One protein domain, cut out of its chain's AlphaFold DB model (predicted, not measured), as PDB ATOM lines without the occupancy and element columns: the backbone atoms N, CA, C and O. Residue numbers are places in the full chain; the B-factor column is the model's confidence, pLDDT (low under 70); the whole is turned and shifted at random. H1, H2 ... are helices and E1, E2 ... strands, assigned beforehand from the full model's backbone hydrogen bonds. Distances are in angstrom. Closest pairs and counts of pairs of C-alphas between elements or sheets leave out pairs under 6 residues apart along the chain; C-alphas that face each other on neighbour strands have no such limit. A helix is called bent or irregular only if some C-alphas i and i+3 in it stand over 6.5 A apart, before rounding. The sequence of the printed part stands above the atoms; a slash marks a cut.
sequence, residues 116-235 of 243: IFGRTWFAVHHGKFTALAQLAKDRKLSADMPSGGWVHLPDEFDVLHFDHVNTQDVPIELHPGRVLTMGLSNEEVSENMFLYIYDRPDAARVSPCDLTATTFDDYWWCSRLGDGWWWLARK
ATOM      1  N   ILE A 116       2.431  45.858 -26.095       79.88
ATOM      2  CA  ILE A 116       2.754  45.329 -24.757       79.88
ATOM      3  C   ILE A 116       1.474  44.903 -24.042       79.88
ATOM      4  O   ILE A 116       1.439  43.809 -23.482       79.88
ATOM      5  N   PHE A 117       0.434  45.732 -24.106       80.62
ATOM      6  CA  PHE A 117      -0.887  45.457 -23.567       80.62
ATOM      7  C   PHE A 117      -1.437  44.160 -24.158       80.62
ATOM      8  O   PHE A 117      -1.636  43.209 -23.408       80.62
ATOM      9  N   GLY A 118      -1.563  44.066 -25.489       82.38
ATOM     10  CA  GLY A 118      -2.151  42.891 -26.142       82.38
ATOM     11  C   GLY A 118      -1.447  41.586 -25.762       82.38
ATOM     12  O   GLY A 118      -2.089  40.594 -25.424       82.38
ATOM     13  N   ARG A 119      -0.108  41.599 -25.711       87.19
ATOM     14  CA  ARG A 119       0.686  40.441 -25.265       87.19
ATOM     15  C   ARG A 119       0.493  40.106 -23.791       87.19
ATOM     16  O   ARG A 119       0.372  38.933 -23.450       87.19
ATOM     17  N   THR A 120       0.488  41.114 -22.925       87.50
ATOM     18  CA  THR A 120       0.359  40.912 -21.477       87.50
ATOM     19  C   THR A 120      -1.042  40.418 -21.127       87.50
ATOM     20  O   THR A 120      -1.173  39.449 -20.387       87.50
ATOM     21  N   TRP A 121      -2.077  41.014 -21.717       88.31
ATOM     22  CA  TRP A 121      -3.468  40.603 -21.544       88.31
ATOM     23  C   TRP A 121      -3.693  39.166 -22.015       88.31
ATOM     24  O   TRP A 121      -4.234  38.347 -21.271       88.31
ATOM     25  N   PHE A 122      -3.184  38.822 -23.204       90.75
ATOM     26  CA  PHE A 122      -3.227  37.451 -23.705       90.75
ATOM     27  C   PHE A 122      -2.526  36.467 -22.767       90.75
ATOM     28  O   PHE A 122      -3.074  35.410 -22.478       90.75
ATOM     29  N   ALA A 123      -1.342  36.813 -22.255       92.31
ATOM     30  CA  ALA A 123      -0.605  35.948 -21.341       92.31
ATOM     31  C   ALA A 123      -1.344  35.737 -20.007       92.31
ATOM     32  O   ALA A 123      -1.424  34.607 -19.526       92.31
ATOM     33  N   VAL A 124      -1.913  36.798 -19.426       91.81
ATOM     34  CA  VAL A 124      -2.667  36.732 -18.161       91.81
ATOM     35  C   VAL A 124      -3.947  35.907 -18.316       91.81
ATOM     36  O   VAL A 124      -4.301  35.144 -17.418       91.81
ATOM     37  N   HIS A 125      -4.619  36.011 -19.464       91.62
ATOM     38  CA  HIS A 125      -5.882  35.326 -19.735       91.62
ATOM     39  C   HIS A 125      -5.746  34.127 -20.687       91.62
ATOM     40  O   HIS A 125      -6.744  33.667 -21.247       91.62
ATOM     41  N   HIS A 126      -4.537  33.581 -20.849       93.12
ATOM     42  CA  HIS A 126      -4.214  32.558 -21.857       93.12
ATOM     43  C   HIS A 126      -5.144  31.339 -21.803       93.12
ATOM     44  O   HIS A 126      -5.623  30.870 -22.836       93.12
ATOM     45  N   GLY A 127      -5.476  30.874 -20.594       93.75
ATOM     46  CA  GLY A 127      -6.403  29.755 -20.402       93.75
ATOM     47  C   GLY A 127      -7.805  30.031 -20.956       93.75
ATOM     48  O   GLY A 127      -8.394  29.156 -21.587       93.75
ATOM     49  N   LYS A 128      -8.312  31.263 -20.799       93.00
ATOM     50  CA  LYS A 128      -9.617  31.672 -21.337       93.00
ATOM     51  C   LYS A 128      -9.571  31.818 -22.858       93.00
ATOM     52  O   LYS A 128     -10.453  31.303 -23.533       93.00
ATOM     53  N   PHE A 129      -8.510  32.405 -23.410       93.00
ATOM     54  CA  PHE A 129      -8.304  32.443 -24.864       93.00
ATOM     55  C   PHE A 129      -8.249  31.041 -25.484       93.00
ATOM     56  O   PHE A 129      -8.847  30.786 -26.526       93.00
ATOM     57  N   THR A 130      -7.564  30.105 -24.827       93.69
ATOM     58  CA  THR A 130      -7.455  28.718 -25.299       93.69
ATOM     59  C   THR A 130      -8.802  27.996 -25.250       93.69
ATOM     60  O   THR A 130      -9.180  27.336 -26.218       93.69
ATOM     61  N   ALA A 131      -9.553  28.144 -24.154       93.19
ATOM     62  CA  ALA A 131     -10.889  27.566 -24.025       93.19
ATOM     63  C   ALA A 131     -11.862  28.147 -25.063       93.19
ATOM     64  O   ALA A 131     -12.582  27.395 -25.719       93.19
ATOM     65  N   LEU A 132     -11.814  29.462 -25.289       91.75
ATOM     66  CA  LEU A 132     -12.630  30.135 -26.294       91.75
ATOM     67  C   LEU A 132     -12.311  29.648 -27.717       91.75
ATOM     68  O   LEU A 132     -13.213  29.315 -28.484       91.75
ATOM     69  N   ALA A 133     -11.024  29.523 -28.055       92.06
ATOM     70  CA  ALA A 133     -10.585  28.950 -29.327       92.06
ATOM     71  C   ALA A 133     -11.097  27.512 -29.532       92.06
ATOM     72  O   ALA A 133     -11.426  27.125 -30.656       92.06
ATOM     73  N   GLN A 134     -11.180  26.716 -28.462       92.88
ATOM     74  CA  GLN A 134     -11.738  25.368 -28.535       92.88
ATOM     75  C   GLN A 134     -13.255  25.388 -28.758       92.88
ATOM     76  O   GLN A 134     -13.744  24.620 -29.582       92.88
ATOM     77  N   LEU A 135     -13.995  26.283 -28.094       90.94
ATOM     78  CA  LEU A 135     -15.436  26.448 -28.326       90.94
ATOM     79  C   LEU A 135     -15.743  26.845 -29.773       90.94
ATOM     80  O   LEU A 135     -16.682  26.304 -30.364       90.94
ATOM     81  N   ALA A 136     -14.930  27.733 -30.355       89.81
ATOM     82  CA  ALA A 136     -15.034  28.114 -31.763       89.81
ATOM     83  C   ALA A 136     -14.850  26.902 -32.690       89.81
ATOM     84  O   ALA A 136     -15.711  26.613 -33.520       89.81
ATOM     85  N   LYS A 137     -13.776  26.125 -32.493       89.88
ATOM     86  CA  LYS A 137     -13.513  24.897 -33.268       89.88
ATOM     87  C   LYS A 137     -14.624  23.862 -33.136       89.88
ATOM     88  O   LYS A 137     -15.007  23.236 -34.120       89.88
ATOM     89  N   ASP A 138     -15.157  23.712 -31.930       90.50
ATOM     90  CA  ASP A 138     -16.239  22.780 -31.623       90.50
ATOM     91  C   ASP A 138     -17.611  23.258 -32.134       90.50
ATOM     92  O   ASP A 138     -18.594  22.535 -31.973       90.50
ATOM     93  N   ARG A 139     -17.702  24.463 -32.724       85.31
ATOM     94  CA  ARG A 139     -18.958  25.098 -33.173       85.31
ATOM     95  C   ARG A 139     -19.986  25.256 -32.056       85.31
ATOM     96  O   ARG A 139     -21.187  25.131 -32.277       85.31
ATOM     97  N   LYS A 140     -19.496  25.530 -30.848       85.56
ATOM     98  CA  LYS A 140     -20.308  25.727 -29.638       85.56
ATOM     99  C   LYS A 140     -20.538  27.198 -29.300       85.56
ATOM    100  O   LYS A 140     -21.135  27.485 -28.270       85.56
ATOM    101  N   LEU A 141     -20.059  28.117 -30.136       82.75
ATOM    102  CA  LEU A 141     -20.377  29.535 -30.008       82.75
ATOM    103  C   LEU A 141     -21.784  29.786 -30.558       82.75
ATOM    104  O   LEU A 141     -22.070  29.483 -31.717       82.75
ATOM    105  N   SER A 142     -22.666  30.302 -29.705       74.88
ATOM    106  CA  SER A 142     -24.038  30.647 -30.076       74.88
ATOM    107  C   SER A 142     -24.032  31.935 -30.891       74.88
ATOM    108  O   SER A 142     -23.519  32.948 -30.425       74.88
ATOM    109  N   ALA A 143     -24.597  31.910 -32.097       73.31
ATOM    110  CA  ALA A 143     -24.720  33.112 -32.913       73.31
ATOM    111  C   ALA A 143     -25.773  34.060 -32.317       73.31
ATOM    112  O   ALA A 143     -26.921  33.657 -32.125       73.31
ATOM    113  N   ASP A 144     -25.391  35.314 -32.083       63.22
ATOM    114  CA  ASP A 144     -26.297  36.380 -31.642       63.22
ATOM    115  C   ASP A 144     -27.184  36.875 -32.787       63.22
ATOM    116  O   ASP A 144     -28.342  37.241 -32.585       63.22
ATOM    117  N   MET A 145     -26.658  36.861 -34.016       58.94
ATOM    118  CA  MET A 145     -27.391  37.282 -35.208       58.94
ATOM    119  C   MET A 145     -27.172  36.321 -36.385       58.94
ATOM    120  O   MET A 145     -26.028  35.957 -36.669       58.94
ATOM    121  N   PRO A 146     -28.228  35.965 -37.146       57.31
ATOM    122  CA  PRO A 146     -28.135  34.987 -38.234       57.31
ATOM    123  C   PRO A 146     -27.194  35.366 -39.389       57.31
ATOM    124  O   PRO A 146     -26.754  34.482 -40.118       57.31
ATOM    125  N   SER A 147     -26.915  36.656 -39.601       57.69
ATOM    126  CA  SER A 147     -26.257  37.155 -40.820       57.69
ATOM    127  C   SER A 147     -24.922  37.870 -40.598       57.69
ATOM    128  O   SER A 147     -24.290  38.247 -41.578       57.69
ATOM    129  N   GLY A 148     -24.492  38.072 -39.348       62.22
ATOM    130  CA  GLY A 148     -23.297  38.873 -39.033       62.22
ATOM    131  C   GLY A 148     -22.129  38.098 -38.425       62.22
ATOM    132  O   GLY A 148     -21.075  38.678 -38.207       62.22
ATOM    133  N   GLY A 149     -22.309  36.814 -38.100       72.69
ATOM    134  CA  GLY A 149     -21.280  36.019 -37.419       72.69
ATOM    135  C   GLY A 149     -21.000  36.442 -35.973       72.69
ATOM    136  O   GLY A 149     -20.133  35.853 -35.344       72.69
ATOM    137  N   TRP A 150     -21.722  37.426 -35.432       81.19
ATOM    138  CA  TRP A 150     -21.656  37.818 -34.024       81.19
ATOM    139  C   TRP A 150     -21.998  36.643 -33.116       81.19
ATOM    140  O   TRP A 150     -22.958  35.914 -33.388       81.19
ATOM    141  N   VAL A 151     -21.222  36.466 -32.051       81.38
ATOM    142  CA  VAL A 151     -21.377  35.350 -31.117       81.38
ATOM    143  C   VAL A 151     -21.505  35.826 -29.681       81.38
ATOM    144  O   VAL A 151     -20.720  36.658 -29.218       81.38
ATOM    145  N   HIS A 152     -22.436  35.201 -28.964       79.50
ATOM    146  CA  HIS A 152     -22.552  35.373 -27.529       79.50
ATOM    147  C   HIS A 152     -21.425  34.621 -26.837       79.50
ATOM    148  O   HIS A 152     -21.249  33.410 -27.040       79.50
ATOM    149  N   LEU A 153     -20.682  35.321 -25.988       79.31
ATOM    150  CA  LEU A 153     -19.715  34.691 -25.108       79.31
ATOM    151  C   LEU A 153     -20.399  34.279 -23.799       79.31
ATOM    152  O   LEU A 153     -21.140  35.076 -23.238       79.31
ATOM    153  N   PRO A 154     -20.156  33.060 -23.290       81.94
ATOM    154  CA  PRO A 154     -20.558  32.708 -21.931       81.94
ATOM    155  C   PRO A 154     -19.927  33.655 -20.893       81.94
ATOM    156  O   PRO A 154     -18.757  34.007 -21.049       81.94
ATOM    157  N   ASP A 155     -20.639  33.962 -19.800       83.00
ATOM    158  CA  ASP A 155     -20.215  34.902 -18.736       83.00
ATOM    159  C   ASP A 155     -18.785  34.656 -18.211       83.00
ATOM    160  O   ASP A 155     -18.053  35.560 -17.805       83.00
ATOM    161  N   GLU A 156     -18.323  33.402 -18.226       84.12
ATOM    162  CA  GLU A 156     -16.963  33.048 -17.808       84.12
ATOM    163  C   GLU A 156     -15.862  33.697 -18.673       84.12
ATOM    164  O   GLU A 156     -14.719  33.841 -18.214       84.12
ATOM    165  N   PHE A 157     -16.194  34.132 -19.888       85.00
ATOM    166  CA  PHE A 157     -15.315  34.850 -20.810       85.00
ATOM    167  C   PHE A 157     -15.456  36.369 -20.720       85.00
ATOM    168  O   PHE A 157     -14.699  37.054 -21.402       85.00
ATOM    169  N   ASP A 158     -16.305  36.904 -19.836       77.56
ATOM    170  CA  ASP A 158     -16.564  38.347 -19.801       77.56
ATOM    171  C   ASP A 158     -15.326  39.190 -19.511       77.56
ATOM    172  O   ASP A 158     -15.147  40.275 -20.039       77.56
ATOM    173  N   VAL A 159     -14.389  38.643 -18.739       79.25
ATOM    174  CA  VAL A 159     -13.110  39.315 -18.463       79.25
ATOM    175  C   VAL A 159     -12.271  39.568 -19.721       79.25
ATOM    176  O   VAL A 159     -11.253  40.237 -19.633       79.25
ATOM    177  N   LEU A 160     -12.592  38.943 -20.855       80.25
ATOM    178  CA  LEU A 160     -11.846  39.126 -22.094       80.25
ATOM    179  C   LEU A 160     -12.262  40.396 -22.850       80.25
ATOM    180  O   LEU A 160     -11.517  40.805 -23.743       80.25
ATOM    181  N   HIS A 161     -13.393  41.011 -22.490       72.50
ATOM    182  CA  HIS A 161     -13.918  42.245 -23.074       72.50
ATOM    183  C   HIS A 161     -13.986  43.379 -22.032       72.50
ATOM    184  O   HIS A 161     -13.774  43.148 -20.842       72.50
ATOM    185  N   PHE A 162     -14.195  44.618 -22.497       60.00
ATOM    186  CA  PHE A 162     -14.239  45.805 -21.628       60.00
ATOM    187  C   PHE A 162     -15.612  46.472 -21.518       60.00
ATOM    188  O   PHE A 162     -15.817  47.171 -20.536       60.00
ATOM    189  N   ASP A 163     -16.541  46.266 -22.463       57.09
ATOM    190  CA  ASP A 163     -17.913  46.801 -22.328       57.09
ATOM    191  C   ASP A 163     -18.891  46.246 -23.382       57.09
ATOM    192  O   ASP A 163     -19.993  45.808 -23.055       57.09
ATOM    193  N   HIS A 164     -18.495  46.229 -24.661       57.31
ATOM    194  CA  HIS A 164     -19.339  45.750 -25.760       57.31
ATOM    195  C   HIS A 164     -18.830  44.414 -26.312       57.31
ATOM    196  O   HIS A 164     -17.641  44.250 -26.594       57.31
ATOM    197  N   VAL A 165     -19.741  43.443 -26.469       60.31
ATOM    198  CA  VAL A 165     -19.435  42.115 -27.022       60.31
ATOM    199  C   VAL A 165     -19.174  42.251 -28.518       60.31
ATOM    200  O   VAL A 165     -20.056  42.062 -29.350       60.31
ATOM    201  N   ASN A 166     -17.930  42.573 -28.861       72.56
ATOM    202  CA  ASN A 166     -17.475  42.677 -30.238       72.56
ATOM    203  C   ASN A 166     -16.802  41.376 -30.703       72.56
ATOM    204  O   ASN A 166     -15.681  41.395 -31.217       72.56
ATOM    205  N   THR A 167     -17.455  40.234 -30.465       83.25
ATOM    206  CA  THR A 167     -16.917  38.928 -30.867       83.25
ATOM    207  C   THR A 167     -17.642  38.415 -32.098       83.25
ATOM    208  O   THR A 167     -18.864  38.274 -32.085       83.25
ATOM    209  N   GLN A 168     -16.895  38.110 -33.155       85.50
ATOM    210  CA  GLN A 168     -17.441  37.510 -34.369       85.50
ATOM    211  C   GLN A 168     -16.694  36.236 -34.719       85.50
ATOM    212  O   GLN A 168     -15.475  36.166 -34.608       85.50
ATOM    213  N   ASP A 169     -17.424  35.246 -35.206       86.88
ATOM    214  CA  ASP A 169     -16.896  34.031 -35.797       86.88
ATOM    215  C   ASP A 169     -17.367  33.930 -37.255       86.88
ATOM    216  O   ASP A 169     -18.513  33.570 -37.553       86.88
ATOM    217  N   VAL A 170     -16.465  34.240 -38.185       84.75
ATOM    218  CA  VAL A 170     -16.768  34.391 -39.613       84.75
ATOM    219  C   VAL A 170     -15.855  33.525 -40.488       84.75
ATOM    220  O   VAL A 170     -14.714  33.233 -40.122       84.75
ATOM    221  N   PRO A 171     -16.338  33.049 -41.651       84.25
ATOM    222  CA  PRO A 171     -15.465  32.435 -42.648       84.25
ATOM    223  C   PRO A 171     -14.473  33.459 -43.218       84.25
ATOM    224  O   PRO A 171     -14.812  34.631 -43.355       84.25
ATOM    225  N   ILE A 172     -13.266  33.016 -43.582       78.12
ATOM    226  CA  ILE A 172     -12.336  33.866 -44.343       78.12
ATOM    227  C   ILE A 172     -12.843  33.938 -45.779       78.12
ATOM    228  O   ILE A 172     -12.945  32.912 -46.456       78.12
ATOM    229  N   GLU A 173     -13.150  35.138 -46.260       69.56
ATOM    230  CA  GLU A 173     -13.566  35.310 -47.646       69.56
ATOM    231  C   GLU A 173     -12.434  34.872 -48.587       69.56
ATOM    232  O   GLU A 173     -11.295  35.320 -48.465       69.56
ATOM    233  N   LEU A 174     -12.757  33.976 -49.528       68.31
ATOM    234  CA  LEU A 174     -11.857  33.440 -50.566       68.31
ATOM    235  C   LEU A 174     -10.776  32.443 -50.102       68.31
ATOM    236  O   LEU A 174     -10.014  31.952 -50.939       68.31
ATOM    237  N   HIS A 175     -10.737  32.057 -48.822       70.31
ATOM    238  CA  HIS A 175      -9.794  31.048 -48.322       70.31
ATOM    239  C   HIS A 175     -10.462  30.012 -47.410       70.31
ATOM    240  O   HIS A 175     -11.400  30.335 -46.685       70.31
ATOM    241  N   PRO A 176      -9.974  28.756 -47.386       78.62
ATOM    242  CA  PRO A 176     -10.420  27.801 -46.383       78.62
ATOM    243  C   PRO A 176     -10.033  28.301 -44.988       78.62
ATOM    244  O   PRO A 176      -8.921  28.792 -44.776       78.62
ATOM    245  N   GLY A 177     -10.951  28.143 -44.040       85.44
ATOM    246  CA  GLY A 177     -10.755  28.500 -42.643       85.44
ATOM    247  C   GLY A 177     -11.720  29.566 -42.149       85.44
ATOM    248  O   GLY A 177     -12.609  30.044 -42.859       85.44
ATOM    249  N   ARG A 178     -11.555  29.893 -40.875       87.56
ATOM    250  CA  ARG A 178     -12.414  30.809 -40.135       87.56
ATOM    251  C   ARG A 178     -11.596  31.691 -39.229       87.56
ATOM    252  O   ARG A 178     -10.465  31.349 -38.870       87.56
ATOM    253  N   VAL A 179     -12.200  32.805 -38.857       87.62
ATOM    254  CA  VAL A 179     -11.625  33.758 -37.931       87.62
ATOM    255  C   VAL A 179     -12.613  34.021 -36.821       87.62
ATOM    256  O   VAL A 179     -13.755  34.392 -37.073       87.62
ATOM    257  N   LEU A 180     -12.130  33.847 -35.600       89.56
ATOM    258  CA  LEU A 180     -12.753  34.407 -34.421       89.56
ATOM    259  C   LEU A 180     -12.061  35.743 -34.124       89.56
ATOM    260  O   LEU A 180     -10.867  35.767 -33.816       89.56
ATOM    261  N   THR A 181     -12.787  36.845 -34.255       87.12
ATOM    262  CA  THR A 181     -12.341  38.181 -33.855       87.12
ATOM    263  C   THR A 181     -12.949  38.527 -32.509       87.12
ATOM    264  O   THR A 181     -14.071  38.137 -32.202       87.12
ATOM    265  N   MET A 182     -12.193  39.251 -31.692       85.38
ATOM    266  CA  MET A 182     -12.646  39.746 -30.402       85.38
ATOM    267  C   MET A 182     -12.121  41.164 -30.212       85.38
ATOM    268  O   MET A 182     -10.931  41.378 -29.953       85.38
ATOM    269  N   GLY A 183     -13.016  42.129 -30.399       79.06
ATOM    270  CA  GLY A 183     -12.752  43.534 -30.130       79.06
ATOM    271  C   GLY A 183     -12.611  43.803 -28.634       79.06
ATOM    272  O   GLY A 183     -13.296  43.196 -27.817       79.06
ATOM    273  N   LEU A 184     -11.710  44.716 -28.284       73.06
ATOM    274  CA  LEU A 184     -11.556  45.238 -26.921       73.06
ATOM    275  C   LEU A 184     -12.186  46.621 -26.743       73.06
ATOM    276  O   LEU A 184     -12.199  47.139 -25.635       73.06
ATOM    277  N   SER A 185     -12.649  47.245 -27.822       62.53
ATOM    278  CA  SER A 185     -13.248  48.570 -27.761       62.53
ATOM    279  C   SER A 185     -14.726  48.505 -27.402       62.53
ATOM    280  O   SER A 185     -15.448  47.567 -27.749       62.53
ATOM    281  N   ASN A 186     -15.140  49.584 -26.761       50.31
ATOM    282  CA  ASN A 186     -16.493  50.016 -26.495       50.31
ATOM    283  C   ASN A 186     -17.213  50.652 -27.715       50.31
ATOM    284  O   ASN A 186     -18.360  51.069 -27.585       50.31
ATOM    285  N   GLU A 187     -16.598  50.711 -28.900       47.16
ATOM    286  CA  GLU A 187     -17.229  51.203 -30.139       47.16
ATOM    287  C   GLU A 187     -17.538  50.081 -31.152       47.16
ATOM    288  O   GLU A 187     -16.977  48.987 -31.081       47.16
ATOM    289  N   GLU A 188     -18.403  50.362 -32.139       42.44
ATOM    290  CA  GLU A 188     -18.782  49.432 -33.228       42.44
ATOM    291  C   GLU A 188     -17.589  48.981 -34.101       42.44
ATOM    292  O   GLU A 188     -17.654  47.925 -34.734       42.44
ATOM    293  N   VAL A 189     -16.481  49.737 -34.128       51.28
ATOM    294  CA  VAL A 189     -15.251  49.385 -34.858       51.28
ATOM    295  C   VAL A 189     -14.076  49.358 -33.889       51.28
ATOM    296  O   VAL A 189     -13.449  50.373 -33.598       51.28
ATOM    297  N   SER A 190     -13.755  48.168 -33.387       57.03
ATOM    298  CA  SER A 190     -12.725  48.032 -32.364       57.03
ATOM    299  C   SER A 190     -11.330  48.323 -32.900       57.03
ATOM    300  O   SER A 190     -10.792  47.493 -33.621       57.03
ATOM    301  N   GLU A 191     -10.717  49.441 -32.485       68.88
ATOM    302  CA  GLU A 191      -9.359  49.874 -32.871       68.88
ATOM    303  C   GLU A 191      -8.243  48.895 -32.501       68.88
ATOM    304  O   GLU A 191      -7.108  49.043 -32.952       68.88
ATOM    305  N   ASN A 192      -8.546  47.908 -31.663       78.69
ATOM    306  CA  ASN A 192      -7.648  46.825 -31.315       78.69
ATOM    307  C   ASN A 192      -8.445  45.547 -31.107       78.69
ATOM    308  O   ASN A 192      -9.532  45.580 -30.527       78.69
ATOM    309  N   MET A 193      -7.919  44.419 -31.558       84.44
ATOM    310  CA  MET A 193      -8.630  43.153 -31.447       84.44
ATOM    311  C   MET A 193      -7.676  41.979 -31.295       84.44
ATOM    312  O   MET A 193      -6.546  41.976 -31.795       84.44
ATOM    313  N   PHE A 194      -8.176  40.948 -30.629       89.75
ATOM    314  CA  PHE A 194      -7.603  39.620 -30.709       89.75
ATOM    315  C   PHE A 194      -8.229  38.873 -31.872       89.75
ATOM    316  O   PHE A 194      -9.430  38.960 -32.116       89.75
ATOM    317  N   LEU A 195      -7.402  38.125 -32.583       90.38
ATOM    318  CA  LEU A 195      -7.819  37.387 -33.756       90.38
ATOM    319  C   LEU A 195      -7.281  35.968 -33.680       90.38
ATOM    320  O   LEU A 195      -6.086  35.757 -33.477       90.38
ATOM    321  N   TYR A 196      -8.167  35.002 -33.875       92.06
ATOM    322  CA  TYR A 196      -7.842  33.590 -33.910       92.06
ATOM    323  C   TYR A 196      -8.224  32.974 -35.249       92.06
ATOM    324  O   TYR A 196      -9.400  32.923 -35.602       92.06
ATOM    325  N   ILE A 197      -7.230  32.484 -35.990       89.31
ATOM    326  CA  ILE A 197      -7.453  31.776 -37.254       89.31
ATOM    327  C   ILE A 197      -7.547  30.278 -36.969       89.31
ATOM    328  O   ILE A 197      -6.682  29.715 -36.294       89.31
ATOM    329  N   TYR A 198      -8.560  29.612 -37.522       89.81
ATOM    330  CA  TYR A 198      -8.750  28.171 -37.368       89.81
ATOM    331  C   TYR A 198      -9.404  27.520 -38.597       89.81
ATOM    332  O   TYR A 198      -9.605  28.170 -39.621       89.81
ATOM    333  N   ASP A 199      -9.646  26.205 -38.534       87.69
ATOM    334  CA  ASP A 199     -10.191  25.388 -39.632       87.69
ATOM    335  C   ASP A 199      -9.366  25.425 -40.937       87.69
ATOM    336  O   ASP A 199      -9.892  25.240 -42.035       87.69
ATOM    337  N   ARG A 200      -8.042  25.617 -40.828       85.94
ATOM    338  CA  ARG A 200      -7.096  25.493 -41.950       85.94
ATOM    339  C   ARG A 200      -5.727  24.933 -41.521       85.94
ATOM    340  O   ARG A 200      -5.299  25.193 -40.394       85.94
ATOM    341  N   PRO A 201      -5.010  24.183 -42.387       80.12
ATOM    342  CA  PRO A 201      -3.757  23.499 -42.021       80.12
ATOM    343  C   PRO A 201      -2.602  24.438 -41.648       80.12
ATOM    344  O   PRO A 201      -1.717  24.085 -40.871       80.12
ATOM    345  N   ASP A 202      -2.601  25.640 -42.209       81.19
ATOM    346  CA  ASP A 202      -1.588  26.680 -42.046       81.19
ATOM    347  C   ASP A 202      -2.010  27.783 -41.058       81.19
ATOM    348  O   ASP A 202      -1.276  28.754 -40.890       81.19
ATOM    349  N   ALA A 203      -3.131  27.614 -40.341       79.44
ATOM    350  CA  ALA A 203      -3.731  28.621 -39.454       79.44
ATOM    351  C   ALA A 203      -2.728  29.267 -38.485       79.44
ATOM    352  O   ALA A 203      -2.699  30.480 -38.310       79.44
ATOM    353  N   ALA A 204      -1.847  28.458 -37.892       73.44
ATOM    354  CA  ALA A 204      -0.861  28.936 -36.929       73.44
ATOM    355  C   ALA A 204       0.260  29.787 -37.554       73.44
ATOM    356  O   ALA A 204       1.011  30.427 -36.818       73.44
ATOM    357  N   ARG A 205       0.441  29.746 -38.879       74.81
ATOM    358  CA  ARG A 205       1.542  30.404 -39.605       74.81
ATOM    359  C   ARG A 205       1.080  31.581 -40.459       74.81
ATOM    360  O   ARG A 205       1.919  32.399 -40.815       74.81
ATOM    361  N   VAL A 206      -0.208  31.657 -40.771       79.94
ATOM    362  CA  VAL A 206      -0.793  32.732 -41.575       79.94
ATOM    363  C   VAL A 206      -0.894  33.999 -40.738       79.94
ATOM    364  O   VAL A 206      -1.507  33.992 -39.670       79.94
ATOM    365  N   SER A 207      -0.291  35.078 -41.232       81.00
ATOM    366  CA  SER A 207      -0.489  36.416 -40.689       81.00
ATOM    367  C   SER A 207      -1.828  36.967 -41.181       81.00
ATOM    368  O   SER A 207      -2.070  36.947 -42.388       81.00
ATOM    369  N   PRO A 208      -2.679  37.516 -40.300       80.44
ATOM    370  CA  PRO A 208      -3.880  38.232 -40.714       80.44
ATOM    371  C   PRO A 208      -3.572  39.413 -41.637       80.44
ATOM    372  O   PRO A 208      -4.367  39.720 -42.508       80.44
ATOM    373  N   CYS A 209      -2.394  40.028 -41.500       78.94
ATOM    374  CA  CYS A 209      -1.958  41.117 -42.374       78.94
ATOM    375  C   CYS A 209      -1.567  40.639 -43.782       78.94
ATOM    376  O   CYS A 209      -1.506  41.456 -44.693       78.94
ATOM    377  N   ASP A 210      -1.299  39.342 -43.966       75.94
ATOM    378  CA  ASP A 210      -1.059  38.762 -45.294       75.94
ATOM    379  C   ASP A 210      -2.381  38.333 -45.962       75.94
ATOM    380  O   ASP A 210      -2.406  38.029 -47.155       75.94
ATOM    381  N   LEU A 211      -3.491  38.307 -45.211       69.44
ATOM    382  CA  LEU A 211      -4.842  38.112 -45.738       69.44
ATOM    383  C   LEU A 211      -5.348  39.461 -46.280       69.44
ATOM    384  O   LEU A 211      -6.135  40.150 -45.638       69.44
ATOM    385  N   THR A 212      -4.833  39.876 -47.439       53.41
ATOM    386  CA  THR A 212      -5.114  41.187 -48.050       53.41
ATOM    387  C   THR A 212      -6.594  41.400 -48.410       53.41
ATOM    388  O   THR A 212      -7.217  40.522 -49.004       53.41
ATOM    389  N   ALA A 213      -7.094  42.616 -48.156       44.88
ATOM    390  CA  ALA A 213      -8.245  43.307 -48.771       44.88
ATOM    391  C   ALA A 213      -9.674  42.729 -48.653       44.88
ATOM    392  O   ALA A 213     -10.609  43.438 -49.009       44.88
ATOM    393  N   THR A 214      -9.893  41.501 -48.171       48.53
ATOM    394  CA  THR A 214     -11.261  40.928 -48.104       48.53
ATOM    395  C   THR A 214     -11.800  40.689 -46.701       48.53
ATOM    396  O   THR A 214     -12.984  40.428 -46.536       48.53
ATOM    397  N   THR A 215     -10.966  40.754 -45.664       51.78
ATOM    398  CA  THR A 215     -11.433  40.544 -44.276       51.78
ATOM    399  C   THR A 215     -10.866  41.581 -43.316       51.78
ATOM    400  O   THR A 215     -11.558  42.016 -42.400       51.78
ATOM    401  N   PHE A 216      -9.627  42.018 -43.550       61.56
ATOM    402  CA  PHE A 216      -8.959  43.056 -42.777       61.56
ATOM    403  C   PHE A 216      -8.261  43.975 -43.776       61.56
ATOM    404  O   PHE A 216      -7.302  43.572 -44.429       61.56
ATOM    405  N   ASP A 217      -8.778  45.186 -43.957       58.91
ATOM    406  CA  ASP A 217      -8.112  46.211 -44.762       58.91
ATOM    407  C   ASP A 217      -6.668  46.452 -44.271       58.91
ATOM    408  O   ASP A 217      -6.308  46.105 -43.141       58.91
ATOM    409  N   ASP A 218      -5.843  47.147 -45.064       60.19
ATOM    410  CA  ASP A 218      -4.439  47.477 -44.745       60.19
ATOM    411  C   ASP A 218      -4.248  48.356 -43.483       60.19
ATOM    412  O   ASP A 218      -3.132  48.787 -43.170       60.19
ATOM    413  N   TYR A 219      -5.313  48.605 -42.722       71.88
ATOM    414  CA  TYR A 219      -5.374  49.431 -41.522       71.88
ATOM    415  C   TYR A 219      -4.781  48.792 -40.265       71.88
ATOM    416  O   TYR A 219      -4.826  49.440 -39.228       71.88
ATOM    417  N   TRP A 220      -4.214  47.580 -40.293       77.19
ATOM    418  CA  TRP A 220      -3.797  46.872 -39.069       77.19
ATOM    419  C   TRP A 220      -2.294  46.585 -38.989       77.19
ATOM    420  O   TRP A 220      -1.660  46.160 -39.954       77.19
ATOM    421  N   TRP A 221      -1.709  46.800 -37.809       82.19
ATOM    422  CA  TRP A 221      -0.460  46.180 -37.376       82.19
ATOM    423  C   TRP A 221      -0.778  44.825 -36.741       82.19
ATOM    424  O   TRP A 221      -1.471  44.772 -35.728       82.19
ATOM    425  N   CYS A 222      -0.232  43.742 -37.294       85.12
ATOM    426  CA  CYS A 222      -0.426  42.393 -36.765       85.12
ATOM    427  C   CYS A 222       0.797  41.929 -35.975       85.12
ATOM    428  O   CYS A 222       1.926  41.960 -36.465       85.12
ATOM    429  N   SER A 223       0.574  41.453 -34.756       88.19
ATOM    430  CA  SER A 223       1.598  40.850 -33.904       88.19
ATOM    431  C   SER A 223       1.172  39.452 -33.492       88.19
ATOM    432  O   SER A 223       0.092  39.256 -32.945       88.19
ATOM    433  N   ARG A 224       2.026  38.458 -33.729       89.62
ATOM    434  CA  ARG A 224       1.734  37.080 -33.323       89.62
ATOM    435  C   ARG A 224       1.822  36.940 -31.804       89.62
ATOM    436  O   ARG A 224       2.803  37.386 -31.209       89.62
ATOM    437  N   LEU A 225       0.828  36.288 -31.200       89.31
ATOM    438  CA  LEU A 225       0.769  36.047 -29.755       89.31
ATOM    439  C   LEU A 225       1.161  34.611 -29.383       89.31
ATOM    440  O   LEU A 225       1.835  34.404 -28.379       89.31
ATOM    441  N   GLY A 226       0.796  33.634 -30.218       83.94
ATOM    442  CA  GLY A 226       1.013  32.203 -29.962       83.94
ATOM    443  C   GLY A 226      -0.257  31.392 -30.218       83.94
ATOM    444  O   GLY A 226      -1.327  31.966 -30.350       83.94
ATOM    445  N   ASP A 227      -0.143  30.071 -30.366       80.94
ATOM    446  CA  ASP A 227      -1.281  29.134 -30.472       80.94
ATOM    447  C   ASP A 227      -2.325  29.407 -31.573       80.94
ATOM    448  O   ASP A 227      -3.396  28.812 -31.558       80.94
ATOM    449  N   GLY A 228      -2.005  30.250 -32.561       84.88
ATOM    450  CA  GLY A 228      -2.927  30.686 -33.624       84.88
ATOM    451  C   GLY A 228      -3.598  32.040 -33.360       84.88
ATOM    452  O   GLY A 228      -4.362  32.508 -34.201       84.88
ATOM    453  N   TRP A 229      -3.279  32.676 -32.231       91.75
ATOM    454  CA  TRP A 229      -3.727  34.013 -31.864       91.75
ATOM    455  C   TRP A 229      -2.799  35.114 -32.372       91.75
ATOM    456  O   TRP A 229      -1.562  35.010 -32.360       91.75
ATOM    457  N   TRP A 230      -3.440  36.212 -32.744       91.38
ATOM    458  CA  TRP A 230      -2.844  37.438 -33.230       91.38
ATOM    459  C   TRP A 230      -3.438  38.635 -32.500       91.38
ATOM    460  O   TRP A 230      -4.613  38.661 -32.146       91.38
ATOM    461  N   TRP A 231      -2.586  39.624 -32.289       90.06
ATOM    462  CA  TRP A 231      -2.943  40.951 -31.835       90.06
ATOM    463  C   TRP A 231      -2.983  41.884 -33.032       90.06
ATOM    464  O   TRP A 231      -1.970  42.026 -33.725       90.06
ATOM    465  N   LEU A 232      -4.131  42.502 -33.269       85.38
ATOM    466  CA  LEU A 232      -4.317  43.496 -34.313       85.38
ATOM    467  C   LEU A 232      -4.480  44.854 -33.644       85.38
ATOM    468  O   LEU A 232      -5.379  45.048 -32.831       85.38
ATOM    469  N   ALA A 233      -3.604  45.782 -34.010       80.31
ATOM    470  CA  ALA A 233      -3.643  47.167 -33.571       80.31
ATOM    471  C   ALA A 233      -3.862  48.073 -34.775       80.31
ATOM    472  O   ALA A 233      -3.115  47.968 -35.753       80.31
ATOM    473  N   ARG A 234      -4.861  48.954 -34.737       74.94
ATOM    474  CA  ARG A 234      -5.139  49.836 -35.869       74.94
ATOM    475  C   ARG A 234      -3.913  50.715 -36.099       74.94
ATOM    476  O   ARG A 234      -3.393  51.357 -35.186       74.94
ATOM    477  N   LYS A 235      -3.421  50.738 -37.333       71.06
ATOM    478  CA  LYS A 235      -2.548  51.791 -37.837       71.06
ATOM    479  C   LYS A 235      -3.376  53.061 -37.733       71.06
ATOM    480  O   LYS A 235      -4.310  53.245 -38.508       71.06
TER     481      LYS A 235
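What this domain is: This is residues 116 to 235 of the 243 residues of an uncharacterized protein of Nonomuraea sp. WAC 01424 (UniProt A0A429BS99). A strongly twisted five-stranded sheet has two helices, H1 and H2, over one face, while the long link of residues 199 to 219 loops over the other. A short irregular helix, H3, sits beside H2, off the sheet. The printed part has 120 residues, in the order H1 H2 H3 E1 E2 E3 E4 E5; the sheet runs E1 E2 E3 E5 E4, antiparallel throughout. The class is mixed, with 58 residues, under half, in named elements; the whole is compact, radius of gyration of the C-alphas 13.1 A, spanning 33 by 33 by 26 A.

Where its parts are: H1 is residues 116 to 124, from C-alpha 116 at (2.754, 45.329, -24.757). H2, 126 to 137, is 16.6 A long; H3 is 155 to 160, irregular, with C-alphas 156 and 159 7.4 A apart. E1 is 167 to 171, E2 178 to 183, E3 192 to 198, 19.6 A, E4 220 to 226, 17.9 A, and E5 229 to 234, ending at C-alpha 234 (-5.139, 49.836, -35.869).

How they stand to each other: E1, E2 and E3 form a meander, each strand the antiparallel neighbour of the one before; N 168 and O 181 are 3.0 A apart, N 180 and O 196 2.9 A. E3 and E5 are antiparallel neighbours, with N 195 and O 230 within hydrogen-bond range at 2.9 A; in the E4 and E5 hairpin, N 223 and O 231 are 2.8 A apart. H1 lies over E5, height over the sheet 9.3 A. H2, on the same face, has a height of 9.8 A. H2 and H3 only just touch, with 3 pairs of C-alphas within 8 A, closest Lys 128 and Phe 157, 6.5 A. Every O i to N i+4 pair is within hydrogen-bond range in H1 and H2; H3 has 0 of 2, and 2 of 3 to N i+3.

The domain as a whole: The printed part has no cut. The links H2 to H3 and E3 to E4 are long. Low-confidence stretches, pLDDT under 70, include residues 185 to 191 and 211 to 218.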